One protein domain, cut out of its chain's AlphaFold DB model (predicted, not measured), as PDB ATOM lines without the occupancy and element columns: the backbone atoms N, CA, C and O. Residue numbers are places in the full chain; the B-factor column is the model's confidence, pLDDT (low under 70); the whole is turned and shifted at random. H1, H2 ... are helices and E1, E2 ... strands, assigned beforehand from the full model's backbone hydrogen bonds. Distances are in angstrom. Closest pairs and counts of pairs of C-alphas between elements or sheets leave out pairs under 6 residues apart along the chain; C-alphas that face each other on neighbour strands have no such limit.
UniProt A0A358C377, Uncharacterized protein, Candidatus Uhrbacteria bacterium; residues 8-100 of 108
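This is residues 8 to 100 of the 108 residues of an uncharacterized protein of Candidatus Uhrbacteria bacterium (UniProt A0A358C377). Two strongly twisted sheets, one of strands E1 to E4 and one of E5 to E7, face each other as a sandwich with their strands crossed at 66 degrees, and the short helix H1 covers one end. The printed part has 93 residues, with one named helix and seven named strands in the order E1 E2 E3 E4 H1 E5 E6 E7, mostly strand. Each sheet is an antiparallel meander, each strand the neighbour of the one before, in chain order. The whole is compact, with a radius of gyration of the C-alphas of 12.8 A and spans of 34 by 29 by 23 A.

Start at E1, residues 8 to 11, a hairpin with E2, residues 21 to 29; N 9 and O 24 are 2.8 A apart. E2 and E3, residues 32 to 41, form the next hairpin, with N 25 and O 36 at 2.8 A. E3 and E4, residues 44 to 52, form another, with N 37 and O 48 at 2.8 A. Then comes H1, residues 59 to 67, on this sheet along E2 at a height of 9.3 A; its O i to N i+4 pairs are within hydrogen-bond range. Next, E5, residues 72 to 78, and E6, residues 81 to 88, form a hairpin with N 76 and O 83 at 2.9 A. E6 and E7, residues 91 to 97, form the last, with N 86 and O 93 at 2.9 A. Between the sheets, look at E4 and E7: their closest C-alphas, Ala 50 and Val 95, are 5.6 A apart.

Find C-alpha 8, where E1 begins, at (-27.531, 36.960, -10.436). E2 is 25.9 A long, E3 29.5 A and E4 26.6 A. H1 begins at C-alpha 59, (-15.955, 41.687, -11.409). E6 is 21.4 A long, and E7 ends at C-alpha 97, (-31.437, 42.020, -28.114).

The farthest C-alphas, Gly 42 and Ala 55, are 37.4 A apart. The printed part has no cut and no long link. Look for pLDDT under 70 at residues 53 to 57 and 98 to 100.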
ATOM      1  N   ARG A   8     -26.274  36.394  -9.930       91.44
ATOM      2  CA  ARG A   8     -27.531  36.960 -10.436       91.44
ATOM      3  C   ARG A   8     -27.950  38.145  -9.582       91.44
ATOM      4  O   ARG A   8     -27.917  38.047  -8.358       91.44
ATOM      5  N   PHE A   9     -28.366  39.225 -10.230       92.12
ATOM      6  CA  PHE A   9     -28.793  40.457  -9.580       92.12
ATOM      7  C   PHE A   9     -30.136  40.900 -10.162       92.12
ATOM      8  O   PHE A   9     -30.220  41.079 -11.379       92.12
ATOM      9  N   PRO A  10     -31.179  41.103  -9.341       92.31
ATOM     10  CA  PRO A  10     -32.372  41.795  -9.803       92.31
ATOM     11  C   PRO A  10     -31.998  43.244 -10.124       92.31
ATOM     12  O   PRO A  10     -31.380  43.931  -9.308       92.31
ATOM     13  N   VAL A  11     -32.354  43.708 -11.318       91.69
ATOM     14  CA  VAL A  11     -32.006  45.047 -11.802       91.69
ATOM     15  C   VAL A  11     -33.241  45.751 -12.341       91.69
ATOM     16  O   VAL A  11     -34.160  45.121 -12.859       91.69
ATOM     17  N   LYS A  12     -33.260  47.079 -12.220       90.44
ATOM     18  CA  LYS A  12     -34.201  47.908 -12.972       90.44
ATOM     19  C   LYS A  12     -33.554  48.275 -14.299       90.44
ATOM     20  O   LYS A  12     -32.366  48.590 -14.328       90.44
ATOM     21  N   VAL A  13     -34.339  48.217 -15.365       90.31
ATOM     22  CA  VAL A  13     -33.918  48.628 -16.701       90.31
ATOM     23  C   VAL A  13     -34.886  49.698 -17.171       90.31
ATOM     24  O   VAL A  13     -36.092  49.465 -17.228       90.31
ATOM     25  N   GLU A  14     -34.356  50.871 -17.478       90.75
ATOM     26  CA  GLU A  14     -35.133  51.978 -18.032       90.75
ATOM     27  C   GLU A  14     -35.600  51.636 -19.455       90.75
ATOM     28  O   GLU A  14     -34.842  51.052 -20.228       90.75
ATOM     29  N   GLY A  15     -36.840  51.989 -19.806       87.19
ATOM     30  CA  GLY A  15     -37.412  51.740 -21.139       87.19
ATOM     31  C   GLY A  15     -38.037  50.353 -21.349       87.19
ATOM     32  O   GLY A  15     -38.494  50.058 -22.452       87.19
ATOM     33  N   LEU A  16     -38.088  49.493 -20.324       88.50
ATOM     34  CA  LEU A  16     -38.915  48.279 -20.373       88.50
ATOM     35  C   LEU A  16     -40.374  48.589 -20.031       88.50
ATOM     36  O   LEU A  16     -40.646  49.520 -19.275       88.50
ATOM     37  N   SER A  17     -41.297  47.772 -20.540       87.19
ATOM     38  CA  SER A  17     -42.723  47.881 -20.213       87.19
ATOM     39  C   SER A  17     -42.983  47.702 -18.724       87.19
ATOM     40  O   SER A  17     -42.324  46.887 -18.063       87.19
ATOM     41  N   ASP A  18     -44.029  48.352 -18.225       86.62
ATOM     42  CA  ASP A  18     -44.544  48.102 -16.884       86.62
ATOM     43  C   ASP A  18     -44.886  46.616 -16.686       86.62
ATOM     44  O   ASP A  18     -45.430  45.938 -17.564       86.62
ATOM     45  N   GLY A  19     -44.507  46.087 -15.522       86.62
ATOM     46  CA  GLY A  19     -44.610  44.659 -15.211       86.62
ATOM     47  C   GLY A  19     -43.458  43.800 -15.751       86.62
ATOM     48  O   GLY A  19     -43.400  42.612 -15.434       86.62
ATOM     49  N   THR A  20     -42.510  44.371 -16.508       90.62
ATOM     50  CA  THR A  20     -41.302  43.646 -16.926       90.62
ATOM     51  C   THR A  20     -40.306  43.560 -15.775       90.62
ATOM     52  O   THR A  20     -39.894  44.567 -15.200       90.62
ATOM     53  N   THR A  21     -39.860  42.347 -15.462       91.94
ATOM     54  CA  THR A  21     -38.759  42.106 -14.524       91.94
ATOM     55  C   THR A  21     -37.468  41.842 -15.284       91.94
ATOM     56  O   THR A  21     -37.482  41.212 -16.345       91.94
ATOM     57  N   ALA A  22     -36.344  42.302 -14.737       92.00
ATOM     58  CA  ALA A  22     -35.028  42.077 -15.312       92.00
ATOM     59  C   ALA A  22     -34.050  41.520 -14.268       92.00
ATOM     60  O   ALA A  22     -33.975  41.988 -13.130       92.00
ATOM     61  N   GLU A  23     -33.268  40.526 -14.674       93.75
ATOM     62  CA  GLU A  23     -32.126  40.019 -13.918       93.75
ATOM     63  C   GLU A  23     -30.858  40.160 -14.751       93.75
ATOM     64  O   GLU A  23     -30.821  39.741 -15.908       93.75
ATOM     65  N   LEU A  24     -29.801  40.687 -14.145       91.69
ATOM     66  CA  LEU A  24     -28.460  40.683 -14.707       91.69
ATOM     67  C   LEU A  24     -27.699  39.464 -14.182       91.69
ATOM     68  O   LEU A  24     -27.711  39.168 -12.987       91.69
ATOM     69  N   GLN A  25     -27.020  38.755 -15.074       91.19
ATOM     70  CA  GLN A  25     -26.220  37.577 -14.771       91.19
ATOM     71  C   GLN A  25     -24.752  37.855 -15.068       91.19
ATOM     72  O   GLN A  25     -24.418  38.325 -16.149       91.19
ATOM     73  N   LEU A  26     -23.863  37.526 -14.135       89.19
ATOM     74  CA  LEU A  26     -22.419  37.599 -14.340       89.19
ATOM     75  C   LEU A  26     -21.828  36.198 -14.293       89.19
ATOM     76  O   LEU A  26     -22.086  35.430 -13.363       89.19
ATOM     77  N   ARG A  27     -21.003  35.868 -15.286       86.88
ATOM     78  CA  ARG A  27     -20.260  34.609 -15.329       86.88
ATOM     79  C   ARG A  27     -18.838  34.864 -15.801       86.88
ATOM     80  O   ARG A  27     -18.627  35.275 -16.935       86.88
ATOM     81  N   LYS A  28     -17.855  34.569 -14.951       82.94
ATOM     82  CA  LYS A  28     -16.449  34.550 -15.368       82.94
ATOM     83  C   LYS A  28     -16.180  33.280 -16.176       82.94
ATOM     84  O   LYS A  28     -16.567  32.190 -15.756       82.94
ATOM     85  N   ARG A  29     -15.534  33.424 -17.325       80.44
ATOM     86  CA  ARG A  29     -15.023  32.334 -18.157       80.44
ATOM     87  C   ARG A  29     -13.550  32.586 -18.481       80.44
ATOM     88  O   ARG A  29     -13.007  33.626 -18.113       80.44
ATOM     89  N   GLU A  30     -12.905  31.613 -19.114       77.19
ATOM     90  CA  GLU A  30     -11.497  31.717 -19.519       77.19
ATOM     91  C   GLU A  30     -11.272  32.841 -20.537       77.19
ATOM     92  O   GLU A  30     -10.264  33.535 -20.477       77.19
ATOM     93  N   ASP A  31     -12.249  33.060 -21.415       75.50
ATOM     94  CA  ASP A  31     -12.238  34.045 -22.497       75.50
ATOM     95  C   ASP A  31     -12.697  35.448 -22.068       75.50
ATOM     96  O   ASP A  31     -12.548  36.406 -22.825       75.50
ATOM     97  N   GLY A  32     -13.277  35.610 -20.872       80.00
ATOM     98  CA  GLY A  32     -13.863  36.895 -20.504       80.00
ATOM     99  C   GLY A  32     -14.815  36.895 -19.314       80.00
ATOM    100  O   GLY A  32     -15.084  35.881 -18.665       80.00
ATOM    101  N   LEU A  33     -15.387  38.070 -19.056       84.94
ATOM    102  CA  LEU A  33     -16.575  38.224 -18.228       84.94
ATOM    103  C   LEU A  33     -17.792  38.215 -19.146       84.94
ATOM    104  O   LEU A  33     -17.959  39.079 -19.999       84.94
ATOM    105  N   HIS A  34     -18.662  37.238 -18.954       87.12
ATOM    106  CA  HIS A  34     -19.921  37.149 -19.675       87.12
ATOM    107  C   HIS A  34     -20.995  37.851 -18.847       87.12
ATOM    108  O   HIS A  34     -21.212  37.494 -17.684       87.12
ATOM    109  N   ILE A  35     -21.658  38.838 -19.449       89.12
ATOM    110  CA  ILE A  35     -22.809  39.529 -18.865       89.12
ATOM    111  C   ILE A  35     -24.052  39.058 -19.608       89.12
ATOM    112  O   ILE A  35     -24.128  39.136 -20.835       89.12
ATOM    113  N   GLY A  36     -25.011  38.539 -18.856       89.56
ATOM    114  CA  GLY A  36     -26.303  38.113 -19.355       89.56
ATOM    115  C   GLY A  36     -27.436  38.942 -18.783       89.56
ATOM    116  O   GLY A  36     -27.321  39.510 -17.702       89.56
ATOM    117  N   PHE A  37     -28.548  38.974 -19.500       91.12
ATOM    118  CA  PHE A  37     -29.805  39.542 -19.046       91.12
ATOM    119  C   PHE A  37     -30.922  38.526 -19.222       91.12
ATOM    120  O   PHE A  37     -30.996  37.844 -20.246       91.12
ATOM    121  N   ILE A  38     -31.798  38.453 -18.227       91.50
ATOM    122  CA  ILE A  38     -33.080  37.767 -18.321       91.50
ATOM    123  C   ILE A  38     -34.174  38.808 -18.157       91.50
ATOM    124  O   ILE A  38     -34.267  39.424 -17.101       91.50
ATOM    125  N   LEU A  39     -35.002  38.975 -19.183       91.06
ATOM    126  CA  LEU A  39     -36.203  39.801 -19.150       91.06
ATOM    127  C   LEU A  39     -37.424  38.889 -19.057       91.06
ATOM    128  O   LEU A  39     -37.488  37.887 -19.775       91.06
ATOM    129  N   ARG A  40     -38.387  39.217 -18.192       91.19
ATOM    130  CA  ARG A  40     -39.658  38.488 -18.098       91.19
ATOM    131  C   ARG A  40     -40.840  39.437 -18.016       91.19
ATOM    132  O   ARG A  40     -40.814  40.350 -17.196       91.19
ATOM    133  N   HIS A  41     -41.882  39.168 -18.794       89.25
ATOM    134  CA  HIS A  41     -43.166  39.874 -18.746       89.25
ATOM    135  C   HIS A  41     -44.294  38.859 -18.937       89.25
ATOM    136  O   HIS A  41     -44.377  38.204 -19.977       89.25
ATOM    137  N   GLY A  42     -45.108  38.645 -17.900       86.75
ATOM    138  CA  GLY A  42     -46.093  37.560 -17.885       86.75
ATOM    139  C   GLY A  42     -45.448  36.192 -18.147       86.75
ATOM    140  O   GLY A  42     -44.555  35.765 -17.415       86.75
ATOM    141  N   THR A  43     -45.883  35.509 -19.208       85.31
ATOM    142  CA  THR A  43     -45.325  34.221 -19.663       85.31
ATOM    143  C   THR A  43     -44.135  34.372 -20.619       85.31
ATOM    144  O   THR A  43     -43.471  33.387 -20.942       85.31
ATOM    145  N   CYS A  44     -43.827  35.591 -21.067       83.19
ATOM    146  CA  CYS A  44     -42.711  35.864 -21.962       83.19
ATOM    147  C   CYS A  44     -41.391  35.891 -21.182       83.19
ATOM    148  O   CYS A  44     -41.267  36.609 -20.191       83.19
ATOM    149  N   THR A  45     -40.386  35.137 -21.640       85.69
ATOM    150  CA  THR A  45     -39.016  35.184 -21.105       85.69
ATOM    151  C   THR A  45     -38.010  35.335 -22.243       85.69
ATOM    152  O   THR A  45     -37.991  34.528 -23.169       85.69
ATOM    153  N   ALA A  46     -37.126  36.328 -22.146       84.62
ATOM    154  CA  ALA A  46     -36.014  36.537 -23.067       84.62
ATOM    155  C   ALA A  46     -34.680  36.485 -22.310       84.62
ATOM    156  O   ALA A  46     -34.494  37.193 -21.325       84.62
ATOM    157  N   VAL A  47     -33.738  35.655 -22.773       85.00
ATOM    158  CA  VAL A  47     -32.406  35.495 -22.159       85.00
ATOM    159  C   VAL A  47     -31.319  35.811 -23.175       85.00
ATOM    160  O   VAL A  47     -31.284  35.186 -24.236       85.00
ATOM    161  N   ARG A  48     -30.406  36.732 -22.864       87.12
ATOM    162  CA  ARG A  48     -29.287  37.098 -23.750       87.12
ATOM    163  C   ARG A  48     -27.984  37.224 -22.989       87.12
ATOM    164  O   ARG A  48     -27.998  37.500 -21.799       87.12
ATOM    165  N   TRP A  49     -26.878  37.001 -23.690       85.25
ATOM    166  CA  TRP A  49     -25.522  37.054 -23.156       85.25
ATOM    167  C   TRP A  49     -24.609  37.773 -24.139       85.25
ATOM    168  O   TRP A  49     -24.751  37.595 -25.347       85.25
ATOM    169  N   ALA A  50     -23.649  38.526 -23.616       83.69
ATOM    170  CA  ALA A  50     -22.511  39.024 -24.370       83.69
ATOM    171  C   ALA A  50     -21.225  38.827 -23.557       83.69
ATOM    172  O   ALA A  50     -21.232  38.888 -22.322       83.69
ATOM    173  N   ALA A  51     -20.130  38.554 -24.261       81.94
ATOM    174  CA  ALA A  51     -18.807  38.419 -23.671       81.94
ATOM    175  C   ALA A  51     -18.083  39.768 -23.705       81.94
ATOM    176  O   ALA A  51     -18.084  40.456 -24.725       81.94
ATOM    177  N   PHE A  52     -17.448  40.127 -22.594       78.69
ATOM    178  CA  PHE A  52     -16.647  41.338 -22.453       78.69
ATOM    179  C   PHE A  52     -15.274  40.988 -21.882       78.69
ATOM    180  O   PHE A  52     -15.138  40.101 -21.034       78.69
ATOM    181  N   SER A  53     -14.241  41.704 -22.325       67.62
ATOM    182  CA  SER A  53     -12.887  41.507 -21.802       67.62
ATOM    183  C   SER A  53     -12.812  41.875 -20.315       67.62
ATOM    184  O   SER A  53     -13.257  42.948 -19.901       67.62
ATOM    185  N   VAL A  54     -12.208  40.992 -19.509       62.44
ATOM    186  CA  VAL A  54     -12.047  41.190 -18.053       62.44
ATOM    187  C   VAL A  54     -11.115  42.360 -17.739       62.44
ATOM    188  O   VAL A  54     -11.243  42.957 -16.673       62.44
ATOM    189  N   ALA A  55     -10.222  42.731 -18.665       61.16
ATOM    190  CA  ALA A  55      -9.269  43.828 -18.476       61.16
ATOM    191  C   ALA A  55      -9.950  45.166 -18.124       61.16
ATOM    192  O   ALA A  55      -9.356  45.999 -17.448       61.16
ATOM    193  N   TYR A  56     -11.215  45.340 -18.520       57.44
ATOM    194  CA  TYR A  56     -12.000  46.555 -18.285       57.44
ATOM    195  C   TYR A  56     -13.028  46.418 -17.151       57.44
ATOM    196  O   TYR A  56     -13.579  47.414 -16.688       57.44
ATOM    197  N   LEU A  57     -13.301  45.196 -16.687       67.50
ATOM    198  CA  LEU A  57     -14.418  44.876 -15.801       67.50
ATOM    199  C   LEU A  57     -13.914  44.161 -14.547       67.50
ATOM    200  O   LEU A  57     -13.852  42.932 -14.473       67.50
ATOM    201  N   GLY A  58     -13.588  44.942 -13.518       71.25
ATOM    202  CA  GLY A  58     -13.336  44.405 -12.184       71.25
ATOM    203  C   GLY A  58     -14.603  43.748 -11.634       71.25
ATOM    204  O   GLY A  58     -15.478  44.438 -11.124       71.25
ATOM    205  N   ILE A  59     -14.717  42.419 -11.734       75.88
ATOM    206  CA  ILE A  59     -15.955  41.687 -11.409       75.88
ATOM    207  C   ILE A  59     -16.443  41.930  -9.973       75.88
ATOM    208  O   ILE A  59     -17.643  42.063  -9.749       75.88
ATOM    209  N   GLN A  60     -15.522  42.018  -9.006       78.88
ATOM    210  CA  GLN A  60     -15.842  42.290  -7.601       78.88
ATOM    211  C   GLN A  60     -16.399  43.703  -7.420       78.88
ATOM    212  O   GLN A  60     -17.356  43.911  -6.677       78.88
ATOM    213  N   ASP A  61     -15.829  44.660  -8.143       83.50
ATOM    214  CA  ASP A  61     -16.210  46.062  -8.087       83.50
ATOM    215  C   ASP A  61     -17.563  46.294  -8.776       83.50
ATOM    216  O   ASP A  61     -18.461  46.883  -8.179       83.50
ATOM    217  N   LEU A  62     -17.786  45.692  -9.955       84.44
ATOM    218  CA  LEU A  62     -19.105  45.681 -10.596       84.44
ATOM    219  C   LEU A  62     -20.152  45.002  -9.700       84.44
ATOM    220  O   LEU A  62     -21.250  45.522  -9.536       84.44
ATOM    221  N   THR A  63     -19.818  43.862  -9.092       85.62
ATOM    222  CA  THR A  63     -20.716  43.160  -8.161       85.62
ATOM    223  C   THR A  63     -21.087  44.051  -6.972       85.62
ATOM    224  O   THR A  63     -22.259  44.157  -6.614       85.62
ATOM    225  N   SER A  64     -20.109  44.743  -6.384       88.38
ATOM    226  CA  SER A  64     -20.335  45.712  -5.308       88.38
ATOM    227  C   SER A  64     -21.215  46.881  -5.766       88.38
ATOM    228  O   SER A  64     -22.159  47.257  -5.069       88.38
ATOM    229  N   ALA A  65     -20.966  47.423  -6.961       86.94
ATOM    230  CA  ALA A  65     -21.756  48.504  -7.540       86.94
ATOM    231  C   ALA A  65     -23.211  48.085  -7.806       86.94
ATOM    232  O   ALA A  65     -24.126  48.838  -7.472       86.94
ATOM    233  N   LEU A  66     -23.433  46.876  -8.330       88.19
ATOM    234  CA  LEU A  66     -24.761  46.292  -8.536       88.19
ATOM    235  C   LEU A  66     -25.504  46.111  -7.208       88.19
ATOM    236  O   LEU A  66     -26.641  46.561  -7.079       88.19
ATOM    237  N   ASN A  67     -24.844  45.547  -6.190       86.81
ATOM    238  CA  ASN A  67     -25.415  45.400  -4.847       86.81
ATOM    239  C   ASN A  67     -25.797  46.750  -4.223       86.81
ATOM    240  O   ASN A  67     -26.809  46.863  -3.536       86.81
ATOM    241  N   ARG A  68     -25.009  47.795  -4.494       87.69
ATOM    242  CA  ARG A  68     -25.262  49.168  -4.036       87.69
ATOM    243  C   ARG A  68     -26.200  49.960  -4.953       87.69
ATOM    244  O   ARG A  68     -26.408  51.141  -4.692       87.69
ATOM    245  N   ARG A  69     -26.740  49.351  -6.019       80.88
ATOM    246  CA  ARG A  69     -27.586  50.001  -7.041       80.88
ATOM    247  C   ARG A  69     -26.951  51.259  -7.652       80.88
ATOM    248  O   ARG A  69     -27.642  52.216  -7.977       80.88
ATOM    249  N   ARG A  70     -25.625  51.264  -7.807       83.81
ATOM    250  CA  ARG A  70     -24.838  52.369  -8.390       83.81
ATOM    251  C   ARG A  70     -24.591  52.197  -9.886       83.81
ATOM    252  O   ARG A  70     -23.600  52.691 -10.414       83.81
ATOM    253  N   VAL A  71     -25.441  51.426 -10.546       84.25
ATOM    254  CA  VAL A  71     -25.291  51.095 -11.955       84.25
ATOM    255  C   VAL A  71     -26.612  51.371 -12.641       84.25
ATOM    256  O   VAL A  71     -27.659  50.947 -12.150       84.25
ATOM    257  N   THR A  72     -26.546  52.071 -13.767       86.62
ATOM    258  CA  THR A  72     -27.710  52.351 -14.602       86.62
ATOM    259  C   THR A  72     -27.741  51.363 -15.753       86.62
ATOM    260  O   THR A  72     -26.720  51.104 -16.401       86.62
ATOM    261  N   ILE A  73     -28.925  50.807 -15.993       90.38
ATOM    262  CA  ILE A  73     -29.192  49.914 -17.114       90.38
ATOM    263  C   ILE A  73     -30.387  50.471 -17.867       90.38
ATOM    264  O   ILE A  73     -31.417  50.761 -17.260       90.38
ATOM    265  N   ARG A  74     -30.255  50.607 -19.182       91.19
ATOM    266  CA  ARG A  74     -31.308  51.144 -20.044       91.19
ATOM    267  C   ARG A  74     -31.465  50.318 -21.307       91.19
ATOM    268  O   ARG A  74     -30.493  49.754 -21.812       91.19
ATOM    269  N   LEU A  75     -32.684  50.265 -21.819       88.25
ATOM    270  CA  LEU A  75     -32.976  49.819 -23.167       88.25
ATOM    271  C   LEU A  75     -32.670  50.963 -24.140       88.25
ATOM    272  O   LEU A  75     -33.086  52.098 -23.925       88.25
ATOM    273  N   GLN A  76     -31.953  50.665 -25.218       89.50
ATOM    274  CA  GLN A  76     -31.625  51.634 -26.257       89.50
ATOM    275  C   GLN A  76     -31.818  51.011 -27.640       89.50
ATOM    276  O   GLN A  76     -31.343  49.905 -27.895       89.50
ATOM    277  N   LYS A  77     -32.496  51.726 -28.541       83.25
ATOM    278  CA  LYS A  77     -32.579  51.368 -29.961       83.25
ATOM    279  C   LYS A  77     -31.397  52.000 -30.701       83.25
ATOM    280  O   LYS A  77     -31.168  53.199 -30.567       83.25
ATOM    281  N   ILE A  78     -30.637  51.196 -31.436       83.06
ATOM    282  CA  ILE A  78     -29.467  51.622 -32.216       83.06
ATOM    283  C   ILE A  78     -29.603  50.984 -33.591       83.06
ATOM    284  O   ILE A  78     -29.659  49.763 -33.627       83.06
ATOM    285  N   GLU A  79     -29.665  51.795 -34.653       80.62
ATOM    286  CA  GLU A  79     -29.770  51.409 -36.078       80.62
ATOM    287  C   GLU A  79     -30.493  50.068 -36.319       80.62
ATOM    288  O   GLU A  79     -31.712  50.055 -36.501       80.62
ATOM    289  N   ASP A  80     -29.760  48.956 -36.232       71.50
ATOM    290  CA  ASP A  80     -30.198  47.595 -36.555       71.50
ATOM    291  C   ASP A  80     -30.791  46.770 -35.396       71.50
ATOM    292  O   ASP A  80     -31.090  45.584 -35.565       71.50
ATOM    293  N   GLY A  81     -30.985  47.332 -34.200       80.50
ATOM    294  CA  GLY A  81     -31.492  46.530 -33.088       80.50
ATOM    295  C   GLY A  81     -31.754  47.245 -31.771       80.50
ATOM    296  O   GLY A  81     -31.521  48.440 -31.589       80.50
ATOM    297  N   HIS A  82     -32.261  46.466 -30.818       85.81
ATOM    298  CA  HIS A  82     -32.415  46.889 -29.432       85.81
ATOM    299  C   HIS A  82     -31.223  46.390 -28.623       85.81
ATOM    300  O   HIS A  82     -30.719  45.290 -28.837       85.81
ATOM    301  N   TYR A  83     -30.771  47.186 -27.667       88.75
ATOM    302  CA  TYR A  83     -29.629  46.870 -26.826       88.75
ATOM    303  C   TYR A  83     -29.977  47.151 -25.374       88.75
ATOM    304  O   TYR A  83     -30.556  48.186 -25.051       88.75
ATOM    305  N   LEU A  84     -29.580  46.240 -24.489       89.50
ATOM    306  CA  LEU A  84     -29.466  46.546 -23.070       89.50
ATOM    307  C   LEU A  84     -28.093  47.155 -22.842       89.50
ATOM    308  O   LEU A  84     -27.070  46.518 -23.104       89.50
ATOM    309  N   VAL A  85     -28.082  48.397 -22.382       89.19
ATOM    310  CA  VAL A  85     -26.871  49.175 -22.160       89.19
ATOM    311  C   VAL A  85     -26.648  49.313 -20.666       89.19
ATOM    312  O   VAL A  85     -27.438  49.935 -19.958       89.19
ATOM    313  N   LEU A  86     -25.563  48.709 -20.197       88.81
ATOM    314  CA  LEU A  86     -25.043  48.822 -18.842       88.81
ATOM    315  C   LEU A  86     -23.947  49.892 -18.843       88.81
ATOM    316  O   LEU A  86     -22.920  49.701 -19.492       88.81
ATOM    317  N   VAL A  87     -24.135  50.992 -18.117       86.69
ATOM    318  CA  VAL A  87     -23.109  52.044 -18.003       86.69
ATOM    319  C   VAL A  87     -22.369  51.885 -16.682       86.69
ATOM    320  O   VAL A  87     -22.971  51.963 -15.611       86.69
ATOM    321  N   TYR A  88     -21.056  51.673 -16.744       84.06
ATOM    322  CA  TYR A  88     -20.212  51.529 -15.562       84.06
ATOM    323  C   TYR A  88     -18.842  52.172 -15.782       84.06
ATOM    324  O   TYR A  88     -18.197  51.914 -16.791       84.06
ATOM    325  N   LYS A  89     -18.391  53.018 -14.841       81.38
ATOM    326  CA  LYS A  89     -17.120  53.770 -14.934       81.38
ATOM    327  C   LYS A  89     -16.911  54.471 -16.289       81.38
ATOM    328  O   LYS A  89     -15.827  54.409 -16.854       81.38
ATOM    329  N   LEU A  90     -17.954  55.134 -16.795       80.75
ATOM    330  CA  LEU A  90     -17.957  55.828 -18.095       80.75
ATOM    331  C   LEU A  90     -17.793  54.908 -19.322       80.75
ATOM    332  O   LEU A  90     -17.628  55.400 -20.433       80.75
ATOM    333  N   VAL A  91     -17.877  53.587 -19.143       81.19
ATOM    334  CA  VAL A  91     -17.869  52.603 -20.229       81.19
ATOM    335  C   VAL A  91     -19.282  52.065 -20.431       81.19
ATOM    336  O   VAL A  91     -19.962  51.691 -19.471       81.19
ATOM    337  N   GLU A  92     -19.722  52.015 -21.688       86.56
ATOM    338  CA  GLU A  92     -20.985  51.391 -22.076       86.56
ATOM    339  C   GLU A  92     -20.760  49.935 -22.486       86.56
ATOM    340  O   GLU A  92     -20.072  49.640 -23.465       86.56
ATOM    341  N   TYR A  93     -21.399  49.014 -21.775       85.94
ATOM    342  CA  TYR A  93     -21.436  47.601 -22.128       85.94
ATOM    343  C   TYR A  93     -22.792  47.288 -22.748       85.94
ATOM    344  O   TYR A  93     -23.832  47.429 -22.102       85.94
ATOM    345  N   ARG A  94     -22.786  46.887 -24.020       88.00
ATOM    346  CA  ARG A  94     -24.002  46.702 -24.819       88.00
ATOM    347  C   ARG A  94     -24.273  45.220 -25.040       88.00
ATOM    348  O   ARG A  94     -23.429  44.510 -25.581       88.00
ATOM    349  N   VAL A  95     -25.457  44.759 -24.657       87.62
ATOM    350  CA  VAL A  95     -25.938  43.400 -24.929       87.62
ATOM    351  C   VAL A  95     -27.047  43.485 -25.966       87.62
ATOM    352  O   VAL A  95     -28.117  44.024 -25.687       87.62
ATOM    353  N   HIS A  96     -26.783  42.968 -27.165       87.06
ATOM    354  CA  HIS A  96     -27.753  42.980 -28.256       87.06
ATOM    355  C   HIS A  96     -28.973  42.108 -27.926       87.06
ATOM    356  O   HIS A  96     -28.855  40.933 -27.558       87.06
ATOM    357  N   LEU A  97     -30.154  42.695 -28.089       83.56
ATOM    358  CA  LEU A  97     -31.437  42.020 -28.114       83.56
ATOM    359  C   LEU A  97     -31.828  41.828 -29.590       83.56
ATOM    360  O   LEU A  97     -32.094  42.814 -30.274       83.56
ATOM    361  N   PRO A  98     -31.872  40.587 -30.106       69.44
ATOM    362  CA  PRO A  98     -32.226  40.346 -31.498       69.44
ATOM    363  C   PRO A  98     -33.634  40.864 -31.805       69.44
ATOM    364  O   PRO A  98     -34.500  40.866 -30.932       69.44
ATOM    365  N   ALA A  99     -33.886  41.214 -33.067       63.19
ATOM    366  CA  ALA A  99     -35.159  41.768 -33.541       63.19
ATOM    367  C   ALA A  99     -36.405  40.915 -33.203       63.19
ATOM    368  O   ALA A  99     -37.518  41.422 -33.187       63.19
ATOM    369  N   GLN A 100     -36.217  39.628 -32.900       64.75
ATOM    370  CA  GLN A 100     -37.273  38.685 -32.515       64.75
ATOM    371  C   GLN A 100     -37.666  38.762 -31.026       64.75
ATOM    372  O   GLN A 100     -38.472  37.954 -30.568       64.75
TER     373      GLN A 100